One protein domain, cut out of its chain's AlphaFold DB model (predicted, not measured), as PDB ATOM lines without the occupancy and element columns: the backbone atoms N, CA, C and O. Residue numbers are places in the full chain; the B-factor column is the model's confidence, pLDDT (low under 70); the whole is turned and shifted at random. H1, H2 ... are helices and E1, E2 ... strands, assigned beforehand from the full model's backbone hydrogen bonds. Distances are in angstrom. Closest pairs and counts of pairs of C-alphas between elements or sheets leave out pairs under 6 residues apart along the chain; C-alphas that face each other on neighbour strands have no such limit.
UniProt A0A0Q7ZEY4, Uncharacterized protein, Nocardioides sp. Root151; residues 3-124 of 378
ATOM      1  N   PHE A   3      -9.659  -8.372  47.078       89.31
ATOM      2  CA  PHE A   3     -10.247  -9.468  47.840       89.31
ATOM      3  C   PHE A   3      -9.704  -9.447  49.268       89.31
ATOM      4  O   PHE A   3      -8.491  -9.378  49.448       89.31
ATOM      5  N   LEU A   4     -10.583  -9.537  50.265       85.19
ATOM      6  CA  LEU A   4     -10.221  -9.675  51.674       85.19
ATOM      7  C   LEU A   4     -10.376 -11.143  52.086       85.19
ATOM      8  O   LEU A   4     -11.467 -11.701  51.991       85.19
ATOM      9  N   ASP A   5      -9.297 -11.773  52.546       82.56
ATOM     10  CA  ASP A   5      -9.385 -13.084  53.184       82.56
ATOM     11  C   ASP A   5      -9.923 -12.915  54.609       82.56
ATOM     12  O   ASP A   5      -9.235 -12.393  55.480       82.56
ATOM     13  N   GLU A   6     -11.149 -13.370  54.865       76.06
ATOM     14  CA  GLU A   6     -11.805 -13.197  56.169       76.06
ATOM     15  C   GLU A   6     -11.156 -14.029  57.286       76.06
ATOM     16  O   GLU A   6     -11.384 -13.768  58.461       76.06
ATOM     17  N   THR A   7     -10.337 -15.035  56.952       67.12
ATOM     18  CA  THR A   7      -9.624 -15.824  57.969       67.12
ATOM     19  C   THR A   7      -8.336 -15.135  58.417       67.12
ATOM     20  O   THR A   7      -7.965 -15.236  59.583       67.12
ATOM     21  N   THR A   8      -7.630 -14.473  57.499       67.25
ATOM     22  CA  THR A   8      -6.320 -13.861  57.789       67.25
ATOM     23  C   THR A   8      -6.345 -12.337  57.865       67.25
ATOM     24  O   THR A   8      -5.356 -11.744  58.286       67.25
ATOM     25  N   GLY A   9      -7.430 -11.692  57.431       75.56
ATOM     26  CA  GLY A   9      -7.522 -10.241  57.251       75.56
ATOM     27  C   GLY A   9      -6.679  -9.706  56.086       75.56
ATOM     28  O   GLY A   9      -6.602  -8.497  55.887       75.56
ATOM     29  N   HIS A  10      -6.024 -10.579  55.315       79.38
ATOM     30  CA  HIS A  10      -5.107 -10.162  54.261       79.38
ATOM     31  C   HIS A  10      -5.869  -9.703  53.015       79.38
ATOM     32  O   HIS A  10      -6.729 -10.418  52.497       79.38
ATOM     33  N   VAL A  11      -5.491  -8.542  52.480       87.50
ATOM     34  CA  VAL A  11      -6.054  -7.999  51.240       87.50
ATOM     35  C   VAL A  11      -5.184  -8.396  50.048       87.50
ATOM     36  O   VAL A  11      -3.964  -8.272  50.075       87.50
ATOM     37  N   THR A  12      -5.791  -8.892  48.974       91.50
ATOM     38  CA  THR A  12      -5.100  -9.255  47.730       91.50
ATOM     39  C   THR A  12      -5.739  -8.563  46.537       91.50
ATOM     40  O   THR A  12      -6.951  -8.641  46.343       91.50
ATOM     41  N   LEU A  13      -4.912  -7.914  45.719       92.75
ATOM     42  CA  LEU A  13      -5.320  -7.346  44.441       92.75
ATOM     43  C   LEU A  13      -5.209  -8.406  43.337       92.75
ATOM     44  O   LEU A  13      -4.164  -9.025  43.154       92.75
ATOM     45  N   PHE A  14      -6.297  -8.602  42.598       92.62
ATOM     46  CA  PHE A  14      -6.343  -9.397  41.376       92.62
ATOM     47  C   PHE A  14      -6.537  -8.489  40.163       92.62
ATOM     48  O   PHE A  14      -7.514  -7.730  40.093       92.62
ATOM     49  N   GLU A  15      -5.618  -8.599  39.210       92.25
ATOM     50  CA  GLU A  15      -5.600  -7.835  37.961       92.25
ATOM     51  C   GLU A  15      -6.020  -8.711  36.770       92.25
ATOM     52  O   GLU A  15      -5.729  -9.915  36.726       92.25
ATOM     53  N   PHE A  16      -6.743  -8.083  35.837       92.56
ATOM     54  CA  PHE A  16      -7.338  -8.687  34.636       92.56
ATOM     55  C   PHE A  16      -6.951  -7.937  33.349       92.56
ATOM     56  O   PHE A  16      -7.462  -8.259  32.279       92.56
ATOM     57  N   THR A  17      -6.078  -6.932  33.443       90.81
ATOM     58  CA  THR A  17      -5.653  -6.084  32.316       90.81
ATOM     59  C   THR A  17      -4.948  -6.883  31.225       90.81
ATOM     60  O   THR A  17      -5.184  -6.637  30.047       90.81
ATOM     61  N   ASP A  18      -4.182  -7.901  31.616       91.06
ATOM     62  CA  ASP A  18      -3.297  -8.645  30.711       91.06
ATOM     63  C   ASP A  18      -3.953  -9.906  30.128       91.06
ATOM     64  O   ASP A  18      -3.280 -10.807  29.627       91.06
ATOM     65  N   LEU A  19      -5.281 -10.023  30.230       93.94
ATOM     66  CA  LEU A  19      -5.994 -11.145  29.628       93.94
ATOM     67  C   LEU A  19      -5.965 -11.043  28.089       93.94
ATOM     68  O   LEU A  19      -6.285  -9.977  27.554       93.94
ATOM     69  N   PRO A  20      -5.692 -12.145  27.362       95.25
ATOM     70  CA  PRO A  20      -5.500 -12.143  25.907       95.25
ATOM     71  C   PRO A  20      -6.821 -12.084  25.114       95.25
ATOM     72  O   PRO A  20      -6.986 -12.755  24.108       95.25
ATOM     73  N   VAL A  21      -7.801 -11.306  25.564       96.06
ATOM     74  CA  VAL A  21      -9.140 -11.201  24.956       96.06
ATOM     75  C   VAL A  21      -9.546  -9.743  24.798       96.06
ATOM     76  O   VAL A  21      -8.947  -8.855  25.408       96.06
ATOM     77  N   ALA A  22     -10.582  -9.490  23.997       95.44
ATOM     78  CA  ALA A  22     -11.123  -8.151  23.804       95.44
ATOM     79  C   ALA A  22     -11.561  -7.506  25.135       95.44
ATOM     80  O   ALA A  22     -12.035  -8.180  26.052       95.44
ATOM     81  N   GLU A  23     -11.445  -6.178  25.224       96.00
ATOM     82  CA  GLU A  23     -11.788  -5.400  26.425       96.00
ATOM     83  C   GLU A  23     -13.186  -5.708  27.003       96.00
ATOM     84  O   GLU A  23     -13.287  -5.863  28.224       96.00
ATOM     85  N   PRO A  24     -14.260  -5.880  26.197       96.44
ATOM     86  CA  PRO A  24     -15.569  -6.248  26.736       96.44
ATOM     87  C   PRO A  24     -15.569  -7.602  27.460       96.44
ATOM     88  O   PRO A  24     -16.163  -7.716  28.531       96.44
ATOM     89  N   ILE A  25     -14.853  -8.606  26.940       96.88
ATOM     90  CA  ILE A  25     -14.692  -9.914  27.597       96.88
ATOM     91  C   ILE A  25     -13.864  -9.779  28.878       96.88
ATOM     92  O   ILE A  25     -14.215 -10.376  29.896       96.88
ATOM     93  N   ARG A  26     -12.785  -8.981  28.869       96.56
ATOM     94  CA  ARG A  26     -11.961  -8.759  30.074       96.56
ATOM     95  C   ARG A  26     -12.785  -8.184  31.216       96.56
ATOM     96  O   ARG A  26     -12.757  -8.715  32.328       96.56
ATOM     97  N   ARG A  27     -13.541  -7.122  30.927       95.75
ATOM     98  CA  ARG A  27     -14.423  -6.466  31.896       95.75
ATOM     99  C   ARG A  27     -15.495  -7.421  32.396       95.75
ATOM    100  O   ARG A  27     -15.679  -7.549  33.602       95.75
ATOM    101  N   TRP A  28     -16.121  -8.153  31.481       96.75
ATOM    102  CA  TRP A  28     -17.113  -9.164  31.809       96.75
ATOM    103  C   TRP A  28     -16.574 -10.229  32.773       96.75
ATOM    104  O   TRP A  28     -17.175 -10.478  33.816       96.75
ATOM    105  N   LEU A  29     -15.412 -10.823  32.493       96.44
ATOM    106  CA  LEU A  29     -14.808 -11.821  33.382       96.44
ATOM    107  C   LEU A  29     -14.459 -11.231  34.753       96.44
ATOM    108  O   LEU A  29     -14.701 -11.879  35.775       96.44
ATOM    109  N   ALA A  30     -13.947  -9.997  34.794       95.50
ATOM    110  CA  ALA A  30     -13.681  -9.295  36.045       95.50
ATOM    111  C   ALA A  30     -14.971  -9.066  36.858       95.50
ATOM    112  O   ALA A  30     -14.982  -9.336  38.059       95.50
ATOM    113  N   GLU A  31     -16.072  -8.655  36.217       94.50
ATOM    114  CA  GLU A  31     -17.397  -8.521  36.843       94.50
ATOM    115  C   GLU A  31     -17.901  -9.859  37.397       94.50
ATOM    116  O   GLU A  31     -18.386  -9.924  38.529       94.50
ATOM    117  N   ARG A  32     -17.754 -10.953  36.634       94.88
ATOM    118  CA  ARG A  32     -18.182 -12.291  37.074       94.88
ATOM    119  C   ARG A  32     -17.417 -12.774  38.291       94.88
ATOM    120  O   ARG A  32     -18.023 -13.361  39.189       94.88
ATOM    121  N   VAL A  33     -16.114 -12.516  38.353       94.75
ATOM    122  CA  VAL A  33     -15.319 -12.829  39.543       94.75
ATOM    123  C   VAL A  33     -15.704 -11.908  40.706       94.75
ATOM    124  O   VAL A  33     -15.923 -12.405  41.811       94.75
ATOM    125  N   ALA A  34     -15.873 -10.604  40.473       92.06
ATOM    126  CA  ALA A  34     -16.258  -9.644  41.510       92.06
ATOM    127  C   ALA A  34     -17.610  -9.990  42.154       92.06
ATOM    128  O   ALA A  34     -17.744  -9.945  43.378       92.06
ATOM    129  N   GLY A  35     -18.584 -10.448  41.361       90.38
ATOM    130  CA  GLY A  35     -19.873 -10.936  41.863       90.38
ATOM    131  C   GLY A  35     -19.753 -12.136  42.814       90.38
ATOM    132  O   GLY A  35     -20.627 -12.352  43.653       90.38
ATOM    133  N   GLN A  36     -18.651 -12.894  42.750       90.25
ATOM    134  CA  GLN A  36     -18.365 -13.977  43.691       90.25
ATOM    135  C   GLN A  36     -17.680 -13.504  44.974       90.25
ATOM    136  O   GLN A  36     -17.534 -14.320  45.879       90.25
ATOM    137  N   PHE A  37     -17.229 -12.255  45.088       89.69
ATOM    138  CA  PHE A  37     -16.453 -11.758  46.239       89.69
ATOM    139  C   PHE A  37     -17.282 -10.854  47.165       89.69
ATOM    140  O   PHE A  37     -16.746 -10.086  47.958       89.69
ATOM    141  N   THR A  38     -18.608 -10.949  47.083       82.88
ATOM    142  CA  THR A  38     -19.530 -10.180  47.925       82.88
ATOM    143  C   THR A  38     -19.587 -10.715  49.359       82.88
ATOM    144  O   THR A  38     -19.279 -11.879  49.636       82.88
ATOM    145  N   THR A  39     -20.071  -9.891  50.291       72.44
ATOM    146  CA  THR A  39     -20.278 -10.274  51.703       72.44
ATOM    147  C   THR A  39     -21.214 -11.475  51.867       72.44
ATOM    148  O   THR A  39     -21.043 -12.262  52.794       72.44
ATOM    149  N   ARG A  40     -22.149 -11.674  50.929       73.50
ATOM    150  CA  ARG A  40     -23.082 -12.814  50.905       73.50
ATOM    151  C   ARG A  40     -22.534 -14.056  50.197       73.50
ATOM    152  O   ARG A  40     -23.181 -15.101  50.206       73.50
ATOM    153  N   SER A  41     -21.365 -13.970  49.567       79.12
ATOM    154  CA  SER A  41     -20.758 -15.109  48.885       79.12
ATOM    155  C   SER A  41     -20.143 -16.107  49.862       79.12
ATOM    156  O   SER A  41     -19.666 -15.755  50.935       79.12
ATOM    157  N   THR A  42     -20.062 -17.370  49.447       77.44
ATOM    158  CA  THR A  42     -19.325 -18.420  50.164       77.44
ATOM    159  C   THR A  42     -17.813 -18.409  49.884       77.44
ATOM    160  O   THR A  42     -17.080 -19.216  50.461       77.44
ATOM    161  N   VAL A  43     -17.318 -17.533  48.996       85.38
ATOM    162  CA  VAL A  43     -15.876 -17.360  48.731       85.38
ATOM    163  C   VAL A  43     -15.271 -16.428  49.774       85.38
ATOM    164  O   VAL A  43     -15.259 -15.217  49.596       85.38
ATOM    165  N   LYS A  44     -14.758 -17.006  50.861       82.56
ATOM    166  CA  LYS A  44     -14.198 -16.248  51.995       82.56
ATOM    167  C   LYS A  44     -12.695 -16.421  52.203       82.56
ATOM    168  O   LYS A  44     -12.111 -15.824  53.096       82.56
ATOM    169  N   ARG A  45     -12.062 -17.284  51.402       83.94
ATOM    170  CA  ARG A  45     -10.648 -17.657  51.543       83.94
ATOM    171  C   ARG A  45      -9.877 -17.414  50.259       83.94
ATOM    172  O   ARG A  45     -10.360 -17.764  49.175       83.94
ATOM    173  N   LEU A  46      -8.645 -16.931  50.397       86.44
ATOM    174  CA  LEU A  46      -7.770 -16.591  49.282       86.44
ATOM    175  C   LEU A  46      -7.529 -17.757  48.307       86.44
ATOM    176  O   LEU A  46      -7.586 -17.514  47.104       86.44
ATOM    177  N   PRO A  47      -7.332 -19.023  48.738       85.44
ATOM    178  CA  PRO A  47      -7.172 -20.130  47.793       85.44
ATOM    179  C   PRO A  47      -8.399 -20.359  46.900       85.44
ATOM    180  O   PRO A  47      -8.253 -20.670  45.721       85.44
ATOM    181  N   THR A  48      -9.613 -20.187  47.435       88.19
ATOM    182  CA  THR A  48     -10.849 -20.324  46.650       88.19
ATOM    183  C   THR A  48     -11.022 -19.147  45.697       88.19
ATOM    184  O   THR A  48     -11.347 -19.358  44.531       88.19
ATOM    185  N   ALA A  49     -10.753 -17.926  46.166       91.56
ATOM    186  CA  ALA A  49     -10.759 -16.725  45.335       91.56
ATOM    187  C   ALA A  49      -9.771 -16.846  44.164       91.56
ATOM    188  O   ALA A  49     -10.151 -16.671  43.008       91.56
ATOM    189  N   ARG A  50      -8.529 -17.250  44.455       93.94
ATOM    190  CA  ARG A  50      -7.479 -17.486  43.458       93.94
ATOM    191  C   ARG A  50      -7.894 -18.539  42.436       93.94
ATOM    192  O   ARG A  50      -7.764 -18.297  41.249       93.94
ATOM    193  N   SER A  51      -8.488 -19.647  42.879       92.38
ATOM    194  CA  SER A  51      -8.963 -20.693  41.968       92.38
ATOM    195  C   SER A  51     -10.026 -20.197  40.976       92.38
ATOM    196  O   SER A  51     -10.026 -20.646  39.834       92.38
ATOM    197  N   LEU A  52     -10.902 -19.265  41.372       94.81
ATOM    198  CA  LEU A  52     -11.872 -18.643  40.460       94.81
ATOM    199  C   LEU A  52     -11.206 -17.672  39.481       94.81
ATOM    200  O   LEU A  52     -11.522 -17.695  38.294       94.81
ATOM    201  N   VAL A  53     -10.268 -16.852  39.961       95.56
ATOM    202  CA  VAL A  53      -9.485 -15.935  39.115       95.56
ATOM    203  C   VAL A  53      -8.677 -16.719  38.077       95.56
ATOM    204  O   VAL A  53      -8.694 -16.373  36.898       95.56
ATOM    205  N   ASP A  54      -8.026 -17.806  38.489       94.69
ATOM    206  CA  ASP A  54      -7.258 -18.678  37.599       94.69
ATOM    207  C   ASP A  54      -8.170 -19.351  36.566       94.69
ATOM    208  O   ASP A  54      -7.833 -19.390  35.386       94.69
ATOM    209  N   THR A  55      -9.364 -19.814  36.960       96.06
ATOM    210  CA  THR A  55     -10.363 -20.317  36.002       96.06
ATOM    211  C   THR A  55     -10.759 -19.255  34.972       96.06
ATOM    212  O   THR A  55     -10.828 -19.571  33.786       96.06
ATOM    213  N   ALA A  56     -10.994 -18.005  35.388       96.56
ATOM    214  CA  ALA A  56     -11.330 -16.919  34.466       96.56
ATOM    215  C   ALA A  56     -10.182 -16.623  33.484       96.56
ATOM    216  O   ALA A  56     -10.419 -16.468  32.288       96.56
ATOM    217  N   ARG A  57      -8.932 -16.617  33.968       96.50
ATOM    218  CA  ARG A  57      -7.722 -16.462  33.139       96.50
ATOM    219  C   ARG A  57      -7.592 -17.579  32.110       96.50
ATOM    220  O   ARG A  57      -7.396 -17.313  30.930       96.50
ATOM    221  N   HIS A  58      -7.755 -18.823  32.544       95.88
ATOM    222  CA  HIS A  58      -7.731 -19.985  31.663       95.88
ATOM    223  C   HIS A  58      -8.826 -19.937  30.598       95.88
ATOM    224  O   HIS A  58      -8.580 -20.289  29.447       95.88
ATOM    225  N   PHE A  59     -10.023 -19.477  30.959       97.00
ATOM    226  CA  PHE A  59     -11.106 -19.338  29.995       97.00
ATOM    227  C   PHE A  59     -10.833 -18.226  28.978       97.00
ATOM    228  O   PHE A  59     -11.073 -18.431  27.795       97.00
ATOM    229  N   ALA A  60     -10.244 -17.102  29.399       97.25
ATOM    230  CA  ALA A  60      -9.804 -16.058  28.473       97.25
ATOM    231  C   ALA A  60      -8.792 -16.590  27.443       97.25
ATOM    232  O   ALA A  60      -8.923 -16.309  26.258       97.25
ATOM    233  N   VAL A  61      -7.832 -17.414  27.874       96.44
ATOM    234  CA  VAL A  61      -6.882 -18.062  26.955       96.44
ATOM    235  C   VAL A  61      -7.613 -18.939  25.934       96.44
ATOM    236  O   VAL A  61      -7.352 -18.828  24.742       96.44
ATOM    237  N   VAL A  62      -8.580 -19.750  26.373       96.19
ATOM    238  CA  VAL A  62      -9.385 -20.580  25.459       96.19
ATOM    239  C   VAL A  62     -10.138 -19.731  24.439       96.19
ATOM    240  O   VAL A  62     -10.093 -20.045  23.258       96.19
ATOM    241  N   LEU A  63     -10.777 -18.638  24.865       96.69
ATOM    242  CA  LEU A  63     -11.466 -17.725  23.948       96.69
ATOM    243  C   LEU A  63     -10.512 -17.079  22.932       96.69
ATOM    244  O   LEU A  63     -10.913 -16.833  21.800       96.69
ATOM    245  N   SER A  64      -9.266 -16.804  23.328       95.81
ATOM    246  CA  SER A  64      -8.259 -16.163  22.473       95.81
ATOM    247  C   SER A  64      -7.659 -17.083  21.409       95.81
ATOM    248  O   SER A  64      -7.290 -16.622  20.334       95.81
ATOM    249  N   GLU A  65      -7.561 -18.378  21.710       94.75
ATOM    250  CA  GLU A  65      -6.987 -19.390  20.816       94.75
ATOM    251  C   GLU A  65      -8.051 -20.030  19.906       94.75
ATOM    252  O   GLU A  65      -7.713 -20.790  18.997       94.75
ATOM    253  N   HIS A  66      -9.336 -19.758  20.153       94.88
ATOM    254  CA  HIS A  66     -10.437 -20.395  19.442       94.88
ATOM    255  C   HIS A  66     -10.647 -19.800  18.032       94.88
ATOM    256  O   HIS A  66     -10.614 -18.578  17.879       94.88
ATOM    257  N   PRO A  67     -10.933 -20.622  16.997       90.62
ATOM    258  CA  PRO A  67     -11.157 -20.132  15.630       90.62
ATOM    259  C   PRO A  67     -12.358 -19.188  15.486       90.62
ATOM    260  O   PRO A  67     -12.333 -18.261  14.680       90.62
ATOM    261  N   VAL A  68     -13.420 -19.424  16.261       89.56
ATOM    262  CA  VAL A  68     -14.551 -18.492  16.388       89.56
ATOM    263  C   VAL A  68     -14.182 -17.461  17.445       89.56
ATOM    264  O   VAL A  68     -14.053 -17.799  18.617       89.56
ATOM    265  N   THR A  69     -13.990 -16.210  17.037       90.31
ATOM    266  CA  THR A  69     -13.581 -15.132  17.942       90.31
ATOM    267  C   THR A  69     -14.753 -14.617  18.768       90.31
ATOM    268  O   THR A  69     -15.761 -14.195  18.203       90.31
ATOM    269  N   ALA A  70     -14.591 -14.553  20.092       93.00
ATOM    270  CA  ALA A  70     -15.529 -13.873  20.984       93.00
ATOM    271  C   ALA A  70     -15.027 -12.465  21.333       93.00
ATOM    272  O   ALA A  70     -13.994 -12.304  21.988       93.00
ATOM    273  N   THR A  71     -15.765 -11.432  20.923       93.38
ATOM    274  CA  THR A  71     -15.435 -10.028  21.228       93.38
ATOM    275  C   THR A  71     -16.296  -9.453  22.348       93.38
ATOM    276  O   THR A  71     -15.874  -8.514  23.032       93.38
ATOM    277  N   ARG A  72     -17.476 -10.040  22.569       95.50
ATOM    278  CA  ARG A  72     -18.444  -9.693  23.611       95.50
ATOM    279  C   ARG A  72     -19.038 -10.954  24.257       95.50
ATOM    280  O   ARG A  72     -18.950 -12.029  23.666       95.50
ATOM    281  N   PRO A  73     -19.614 -10.866  25.471       93.88
ATOM    282  CA  PRO A  73     -20.148 -12.037  26.172       93.88
ATOM    283  C   PRO A  73     -21.202 -12.812  25.369       93.88
ATOM    284  O   PRO A  73     -21.292 -14.031  25.500       93.88
ATOM    285  N   GLU A  74     -21.957 -12.120  24.520       94.88
ATOM    286  CA  GLU A  74     -22.996 -12.693  23.659       94.88
ATOM    287  C   GLU A  74     -22.412 -13.595  22.558       94.88
ATOM    288  O   GLU A  74     -23.072 -14.540  22.129       94.88
ATOM    289  N   ASP A  75     -21.158 -13.351  22.158       94.75
ATOM    290  CA  ASP A  75     -20.427 -14.137  21.154       94.75
ATOM    291  C   ASP A  75     -19.933 -15.481  21.718       94.75
ATOM    292  O   ASP A  75     -19.393 -16.321  20.996       94.75
ATOM    293  N   VAL A  76     -20.056 -15.697  23.033       94.69
ATOM    294  CA  VAL A  76     -19.680 -16.973  23.638       94.69
ATOM    295  C   VAL A  76     -20.700 -18.030  23.221       94.69
ATOM    296  O   VAL A  76     -21.887 -17.915  23.527       94.69
ATOM    297  N   VAL A  77     -20.219 -19.082  22.555       93.88
ATOM    298  CA  VAL A  77     -21.009 -20.235  22.095       93.88
ATOM    299  C   VAL A  77     -20.685 -21.497  22.895       93.88
ATOM    300  O   VAL A  77     -19.704 -21.534  23.647       93.88
ATOM    301  N   ALA A  78     -21.490 -22.553  22.730       93.62
ATOM    302  CA  ALA A  78     -21.251 -23.839  23.386       93.62
ATOM    303  C   ALA A  78     -19.843 -24.407  23.112       93.62
ATOM    304  O   ALA A  78     -19.222 -24.961  24.024       93.62
ATOM    305  N   GLU A  79     -19.309 -24.211  21.902       93.88
ATOM    306  CA  GLU A  79     -18.010 -24.762  21.497       93.88
ATOM    307  C   GLU A  79     -16.841 -24.215  22.327       93.88
ATOM    308  O   GLU A  79     -16.005 -24.994  22.775       93.88
ATOM    309  N   HIS A  80     -16.847 -22.923  22.688       95.25
ATOM    310  CA  HIS A  80     -15.833 -22.340  23.583       95.25
ATOM    311  C   HIS A  80     -15.759 -23.061  24.935       95.25
ATOM    312  O   HIS A  80     -14.693 -23.226  25.532       95.25
ATOM    313  N   LEU A  81     -16.913 -23.482  25.450       94.44
ATOM    314  CA  LEU A  81     -17.029 -24.143  26.747       94.44
ATOM    315  C   LEU A  81     -16.602 -25.612  26.655       94.44
ATOM    316  O   LEU A  81     -15.993 -26.149  27.587       94.44
ATOM    317  N   LEU A  82     -16.902 -26.258  25.526       92.06
ATOM    318  CA  LEU A  82     -16.421 -27.599  25.211       92.06
ATOM    319  C   LEU A  82     -14.900 -27.610  25.029       92.06
ATOM    320  O   LEU A  82     -14.243 -28.482  25.599       92.06
ATOM    321  N   ASP A  83     -14.328 -26.615  24.352       93.31
ATOM    322  CA  ASP A  83     -12.878 -26.470  24.217       93.31
ATOM    323  C   ASP A  83     -12.184 -26.179  25.532       93.31
ATOM    324  O   ASP A  83     -11.129 -26.751  25.813       93.31
ATOM    325  N   PHE A  84     -12.810 -25.392  26.408       93.88
ATOM    326  CA  PHE A  84     -12.301 -25.222  27.762       93.88
ATOM    327  C   PHE A  84     -12.184 -26.565  28.487       93.88
ATOM    328  O   PHE A  84     -11.169 -26.846  29.120       93.88
ATOM    329  N   ARG A  85     -13.192 -27.436  28.370       90.81
ATOM    330  CA  ARG A  85     -13.128 -28.788  28.937       90.81
ATOM    331  C   ARG A  85     -12.036 -29.630  28.258       90.81
ATOM    332  O   ARG A  85     -11.261 -30.258  28.980       90.81
ATOM    333  N   ARG A  86     -11.968 -29.648  26.919       91.19
ATOM    334  CA  ARG A  86     -10.983 -30.434  26.147       91.19
ATOM    335  C   ARG A  86      -9.546 -30.039  26.484       91.19
ATOM    336  O   ARG A  86      -8.731 -30.916  26.750       91.19
ATOM    337  N   ARG A  87      -9.255 -28.737  26.602       91.56
ATOM    338  CA  ARG A  87      -7.927 -28.205  26.971       91.56
ATOM    339  C   ARG A  87      -7.380 -28.776  28.278       91.56
ATOM    340  O   ARG A  87      -6.168 -28.785  28.475       91.56
ATOM    341  N   TYR A  88      -8.252 -29.205  29.190       88.00
ATOM    342  CA  TYR A  88      -7.875 -29.705  30.512       88.00
ATOM    343  C   TYR A  88      -8.222 -31.182  30.725       88.00
ATOM    344  O   TYR A  88      -8.173 -31.658  31.862       88.00
ATOM    345  N   GLU A  89      -8.547 -31.923  29.665       87.25
ATOM    346  CA  GLU A  89      -8.915 -33.341  29.739       87.25
ATOM    347  C   GLU A  89      -7.764 -34.232  30.225       87.25
ATOM    348  O   GLU A  89      -7.986 -35.172  30.985       87.25
ATOM    349  N   GLN A  90      -6.526 -33.890  29.865       85.25
ATOM    350  CA  GLN A  90      -5.307 -34.581  30.290       85.25
ATOM    351  C   GLN A  90      -4.991 -34.412  31.785       85.25
ATOM    352  O   GLN A  90      -4.128 -35.106  32.327       85.25
ATOM    353  N   LEU A  91      -5.645 -33.469  32.474       85.50
ATOM    354  CA  LEU A  91      -5.452 -33.293  33.908       85.50
ATOM    355  C   LEU A  91      -6.143 -34.408  34.695       85.50
ATOM    356  O   LEU A  91      -7.098 -35.042  34.250       85.50
ATOM    357  N   LYS A  92      -5.705 -34.603  35.945       82.62
ATOM    358  CA  LYS A  92      -6.390 -35.513  36.872       82.62
ATOM    359  C   LYS A  92      -7.889 -35.170  36.916       82.62
ATOM    360  O   LYS A  92      -8.206 -33.987  37.079       82.62
ATOM    361  N   PRO A  93      -8.801 -36.165  36.895       81.56
ATOM    362  CA  PRO A  93     -10.241 -35.920  36.815       81.56
ATOM    363  C   PRO A  93     -10.745 -34.893  37.831       81.56
ATOM    364  O   PRO A  93     -11.483 -33.986  37.475       81.56
ATOM    365  N   ARG A  94     -10.267 -34.955  39.083       78.69
ATOM    366  CA  ARG A  94     -10.623 -33.998  40.144       78.69
ATOM    367  C   ARG A  94     -10.260 -32.546  39.809       78.69
ATOM    368  O   ARG A  94     -11.018 -31.643  40.152       78.69
ATOM    369  N   THR A  95      -9.101 -32.323  39.199       83.94
ATOM    370  CA  THR A  95      -8.627 -30.982  38.837       83.94
ATOM    371  C   THR A  95      -9.462 -30.420  37.692       83.94
ATOM    372  O   THR A  95      -9.960 -29.304  37.802       83.94
ATOM    373  N   MET A  96      -9.695 -31.222  36.649       87.25
ATOM    374  CA  MET A  96     -10.571 -30.855  35.533       87.25
ATOM    375  C   MET A  96     -11.995 -30.541  36.019       87.25
ATOM    376  O   MET A  96     -12.529 -29.475  35.716       87.25
ATOM    377  N   SER A  97     -12.571 -31.398  36.871       86.81
ATOM    378  CA  SER A  97     -13.878 -31.162  37.494       86.81
ATOM    379  C   SER A  97     -13.931 -29.839  38.261       86.81
ATOM    380  O   SER A  97     -14.934 -29.135  38.199       86.81
ATOM    381  N   GLY A  98     -12.851 -29.493  38.971       87.81
ATOM    382  CA  GLY A  98     -12.730 -28.222  39.683       87.81
ATOM    383  C   GLY A  98     -12.763 -27.014  38.747       87.81
ATOM    384  O   GLY A  98     -13.498 -26.067  39.015       87.81
ATOM    385  N   TYR A  99     -12.035 -27.061  37.627       90.75
ATOM    386  CA  TYR A  99     -12.060 -25.985  36.632       90.75
ATOM    387  C   TYR A  99     -13.444 -25.801  36.007       90.75
ATOM    388  O   TYR A  99     -13.920 -24.670  35.929       90.75
ATOM    389  N   VAL A 100     -14.110 -26.893  35.618       91.12
ATOM    390  CA  VAL A 100     -15.461 -26.832  35.036       91.12
ATOM    391  C   VAL A 100     -16.480 -26.312  36.052       91.12
ATOM    392  O   VAL A 100     -17.311 -25.476  35.707       91.12
ATOM    393  N   GLU A 101     -16.425 -26.758  37.308       91.25
ATOM    394  CA  GLU A 101     -17.367 -26.295  38.335       91.25
ATOM    395  C   GLU A 101     -17.140 -24.822  38.703       91.25
ATOM    396  O   GLU A 101     -18.097 -24.071  38.883       91.25
ATOM    397  N   ASN A 102     -15.885 -24.371  38.739       93.56
ATOM    398  CA  ASN A 102     -15.573 -22.952  38.883       93.56
ATOM    399  C   ASN A 102     -16.097 -22.138  37.698       93.56
ATOM    400  O   ASN A 102     -16.678 -21.078  37.912       93.56
ATOM    401  N   LEU A 103     -15.941 -22.631  36.465       94.69
ATOM    402  CA  LEU A 103     -16.441 -21.946  35.272       94.69
ATOM    403  C   LEU A 103     -17.968 -21.846  35.319       94.69
ATOM    404  O   LEU A 103     -18.529 -20.770  35.130       94.69
ATOM    405  N   ARG A 104     -18.648 -22.933  35.695       93.44
ATOM    406  CA  ARG A 104     -20.092 -22.921  35.964       93.44
ATOM    407  C   ARG A 104     -20.474 -21.900  37.005       93.44
ATOM    408  O   ARG A 104     -21.419 -21.155  36.795       93.44
ATOM    409  N   ARG A 105     -19.762 -21.872  38.128       91.94
ATOM    410  CA  ARG A 105     -20.015 -20.920  39.205       91.94
ATOM    411  C   ARG A 105     -19.857 -19.478  38.725       91.94
ATOM    412  O   ARG A 105     -20.701 -18.654  39.059       91.94
ATOM    413  N   LEU A 106     -18.820 -19.192  37.939       94.50
ATOM    414  CA  LEU A 106     -18.584 -17.867  37.372       94.50
ATOM    415  C   LEU A 106     -19.695 -17.464  36.413       94.50
ATOM    416  O   LEU A 106     -20.182 -16.349  36.519       94.50
ATOM    417  N   LEU A 107     -20.133 -18.354  35.526       94.12
ATOM    418  CA  LEU A 107     -21.069 -18.027  34.445       94.12
ATOM    419  C   LEU A 107     -22.549 -18.252  34.801       94.12
ATOM    420  O   LEU A 107     -23.439 -17.913  34.024       94.12
ATOM    421  N   ARG A 108     -22.840 -18.817  35.979       88.94
ATOM    422  CA  ARG A 108     -24.208 -19.139  36.413       88.94
ATOM    423  C   ARG A 108     -25.098 -17.896  36.414       88.94
ATOM    424  O   ARG A 108     -24.783 -16.908  37.076       88.94
ATOM    425  N   GLY A 109     -26.235 -17.996  35.727       84.38
ATOM    426  CA  GLY A 109     -27.252 -16.945  35.696       84.38
ATOM    427  C   GLY A 109     -26.815 -15.666  34.981       84.38
ATOM    428  O   GLY A 109     -27.385 -14.621  35.261       84.38
ATOM    429  N   ASP A 110     -25.792 -15.709  34.119       92.06
ATOM    430  CA  ASP A 110     -25.517 -14.574  33.234       92.06
ATOM    431  C   ASP A 110     -26.479 -14.591  32.040       92.06
ATOM    432  O   ASP A 110     -26.489 -15.541  31.254       92.06
ATOM    433  N   GLU A 111     -27.290 -13.544  31.924       90.94
ATOM    434  CA  GLU A 111     -28.279 -13.374  30.858       90.94
ATOM    435  C   GLU A 111     -27.653 -12.935  29.530       90.94
ATOM    436  O   GLU A 111     -28.256 -13.157  28.483       90.94
ATOM    437  N   ARG A 112     -26.426 -12.391  29.554       94.00
ATOM    438  CA  ARG A 112     -25.681 -12.018  28.340       94.00
ATOM    439  C   ARG A 112     -25.209 -13.236  27.547       94.00
ATOM    440  O   ARG A 112     -24.897 -13.122  26.371       94.00
ATOM    441  N   LEU A 113     -25.158 -14.414  28.175       93.00
ATOM    442  CA  LEU A 113     -24.841 -15.654  27.474       93.00
ATOM    443  C   LEU A 113     -26.041 -16.138  26.657       93.00
ATOM    444  O   LEU A 113     -27.161 -16.281  27.175       93.00
ATOM    445  N   SER A 114     -25.769 -16.501  25.403       89.81
ATOM    446  CA  SER A 114     -26.739 -17.158  24.530       89.81
ATOM    447  C   SER A 114     -27.345 -18.401  25.202       89.81
ATOM    448  O   SER A 114     -26.739 -19.045  26.070       89.81
ATOM    449  N   SER A 115     -28.583 -18.740  24.834       86.94
ATOM    450  CA  SER A 115     -29.246 -19.956  25.325       86.94
ATOM    451  C   SER A 115     -28.436 -21.211  24.984       86.94
ATOM    452  O   SER A 115     -28.320 -22.101  25.826       86.94
ATOM    453  N   ASP A 116     -27.815 -21.232  23.801       88.06
ATOM    454  CA  ASP A 116     -26.910 -22.286  23.348       88.06
ATOM    455  C   ASP A 116     -25.680 -22.431  24.258       88.06
ATOM    456  O   ASP A 116     -25.427 -23.512  24.784       88.06
ATOM    457  N   ALA A 117     -24.970 -21.343  24.574       91.38
ATOM    458  CA  ALA A 117     -23.828 -21.409  25.486       91.38
ATOM    459  C   ALA A 117     -24.224 -21.871  26.893       91.38
ATOM    460  O   ALA A 117     -23.527 -22.678  27.514       91.38
ATOM    461  N   ARG A 118     -25.375 -21.416  27.403       91.56
ATOM    462  CA  ARG A 118     -25.897 -21.882  28.696       91.56
ATOM    463  C   ARG A 118     -26.217 -23.378  28.671       91.56
ATOM    464  O   ARG A 118     -25.877 -24.082  29.627       91.56
ATOM    465  N   ALA A 119     -26.812 -23.874  27.588       87.75
ATOM    466  CA  ALA A 119     -27.073 -25.296  27.390       87.75
ATOM    467  C   ALA A 119     -25.767 -26.100  27.269       87.75
ATOM    468  O   ALA A 119     -25.612 -27.111  27.957       87.75
ATOM    469  N   GLY A 120     -24.791 -25.612  26.498       87.25
ATOM    470  CA  GLY A 120     -23.459 -26.203  26.368       87.25
ATOM    471  C   GLY A 120     -22.750 -26.340  27.716       87.25
ATOM    472  O   GLY A 120     -22.281 -27.422  28.071       87.25
ATOM    473  N   LEU A 121     -22.764 -25.286  28.540       90.06
ATOM    474  CA  LEU A 121     -22.185 -25.299  29.890       90.06
ATOM    475  C   LEU A 121     -22.833 -26.352  30.807       90.06
ATOM    476  O   LEU A 121     -22.156 -27.027  31.601       90.06
ATOM    477  N   ALA A 122     -24.159 -26.483  30.719       86.38
ATOM    478  CA  ALA A 122     -24.923 -27.474  31.466       86.38
ATOM    479  C   ALA A 122     -24.633 -28.902  30.971       86.38
ATOM    480  O   ALA A 122     -24.488 -29.815  31.785       86.38
ATOM    481  N   ALA A 123     -24.463 -29.082  29.657       85.50
ATOM    482  CA  ALA A 123     -24.224 -30.370  29.014       85.50
ATOM    483  C   ALA A 123     -22.829 -30.959  29.289       85.50
ATOM    484  O   ALA A 123     -22.655 -32.177  29.184       85.50
ATOM    485  N   ILE A 124     -21.835 -30.146  29.685       86.88
ATOM    486  CA  ILE A 124     -20.486 -30.630  30.031       86.88
ATOM    487  C   ILE A 124     -20.570 -31.661  31.166       86.88
ATOM    488  O   ILE A 124     -20.624 -31.342  32.352       86.88
TER     489      ILE A 124
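Overview. This is residues 3 to 124 of the 378 residues of an uncharacterized protein of Nocardioides sp. Root151 (UniProt A0A0Q7ZEY4). A hairpin of two helices, H1 and the long H2, has H4 crossing H2 nearly at a right angle, while H3 packs on H2 near its last residues and H5 packs on H3. Near the first residue of H2, Leu 46, residues 3 to 13 fold back on themselves as a small loop that ends in the short strand E1, and residues 90 to 95, of which 93 to 95 belong to H4, stick out elsewhere. The printed part has 122 residues, with one named strand and five named helices in the order E1, H1, H2, H3, H4, H5, and is mostly helix. It is compact, with a radius of gyration of the C-alphas of 14.2 A, and spans 42 by 32 by 25 A.

Arrangement. Residues 3 to 4 pair antiparallel with residues 11 to 12 of E1, residues 11 to 13, which pairs with no named strand. H1, residues 23 to 35, and H2, residues 46 to 65, form a helical hairpin: they touch at a shallow tilt of 23 degrees, opposite ways, with the C-alphas of Leu 29 and Ala 56 closest at 6.3 A. H2 is the hub, touching three helices. H3, residues 78 to 87, touches residues 58 to 63 of H2, with the C-alphas of Val 62 and Phe 84 closest at 5.9 A; the tilt of 69 degrees is steep, only just short of about perpendicular. H4, residues 93 to 107, touches residues 51 to 59 of H2 at 85 degrees, about perpendicular, the C-alphas of Leu 52 and Asn 102 being closest at 5.9 A. H4 and H1 only just touch, only at their ends, with 3 pairs of C-alphas within 8 A, the closest being Arg 32 and Leu 106 at 5.6 A. H5, residues 115 to 123, touches H3, with the C-alphas of Ala 78 and Ala 117 closest at 4.1 A. H5 is apart from H1 and H2. In H1, H2, H3, H4 and H5 every O i to N i+4 pair is within hydrogen-bond range.

Along the chain. E1 begins with C-alpha 11 at (-6.054, -7.999, 51.240). H1 is 18.3 A long from first to last C-alpha, H2 28.6 A, H3 14.5 A, H4 21.0 A and H5 12.1 A. H2 begins with C-alpha 46 at (-7.770, -16.591, 49.282), and H5 ends with C-alpha 123 at (-24.224, -30.370, 29.014).

Size, cuts and confidence. The two C-alphas farthest apart are those of Gly 9 and Pro 67, 42.9 A. The printed part has no cut. The link from H2 to H3, residues 66 to 77, is long, and that from H3 to H4 is tight. The mean pLDDT of the printed part is 90.2, and residues 7 to 8 are under 70.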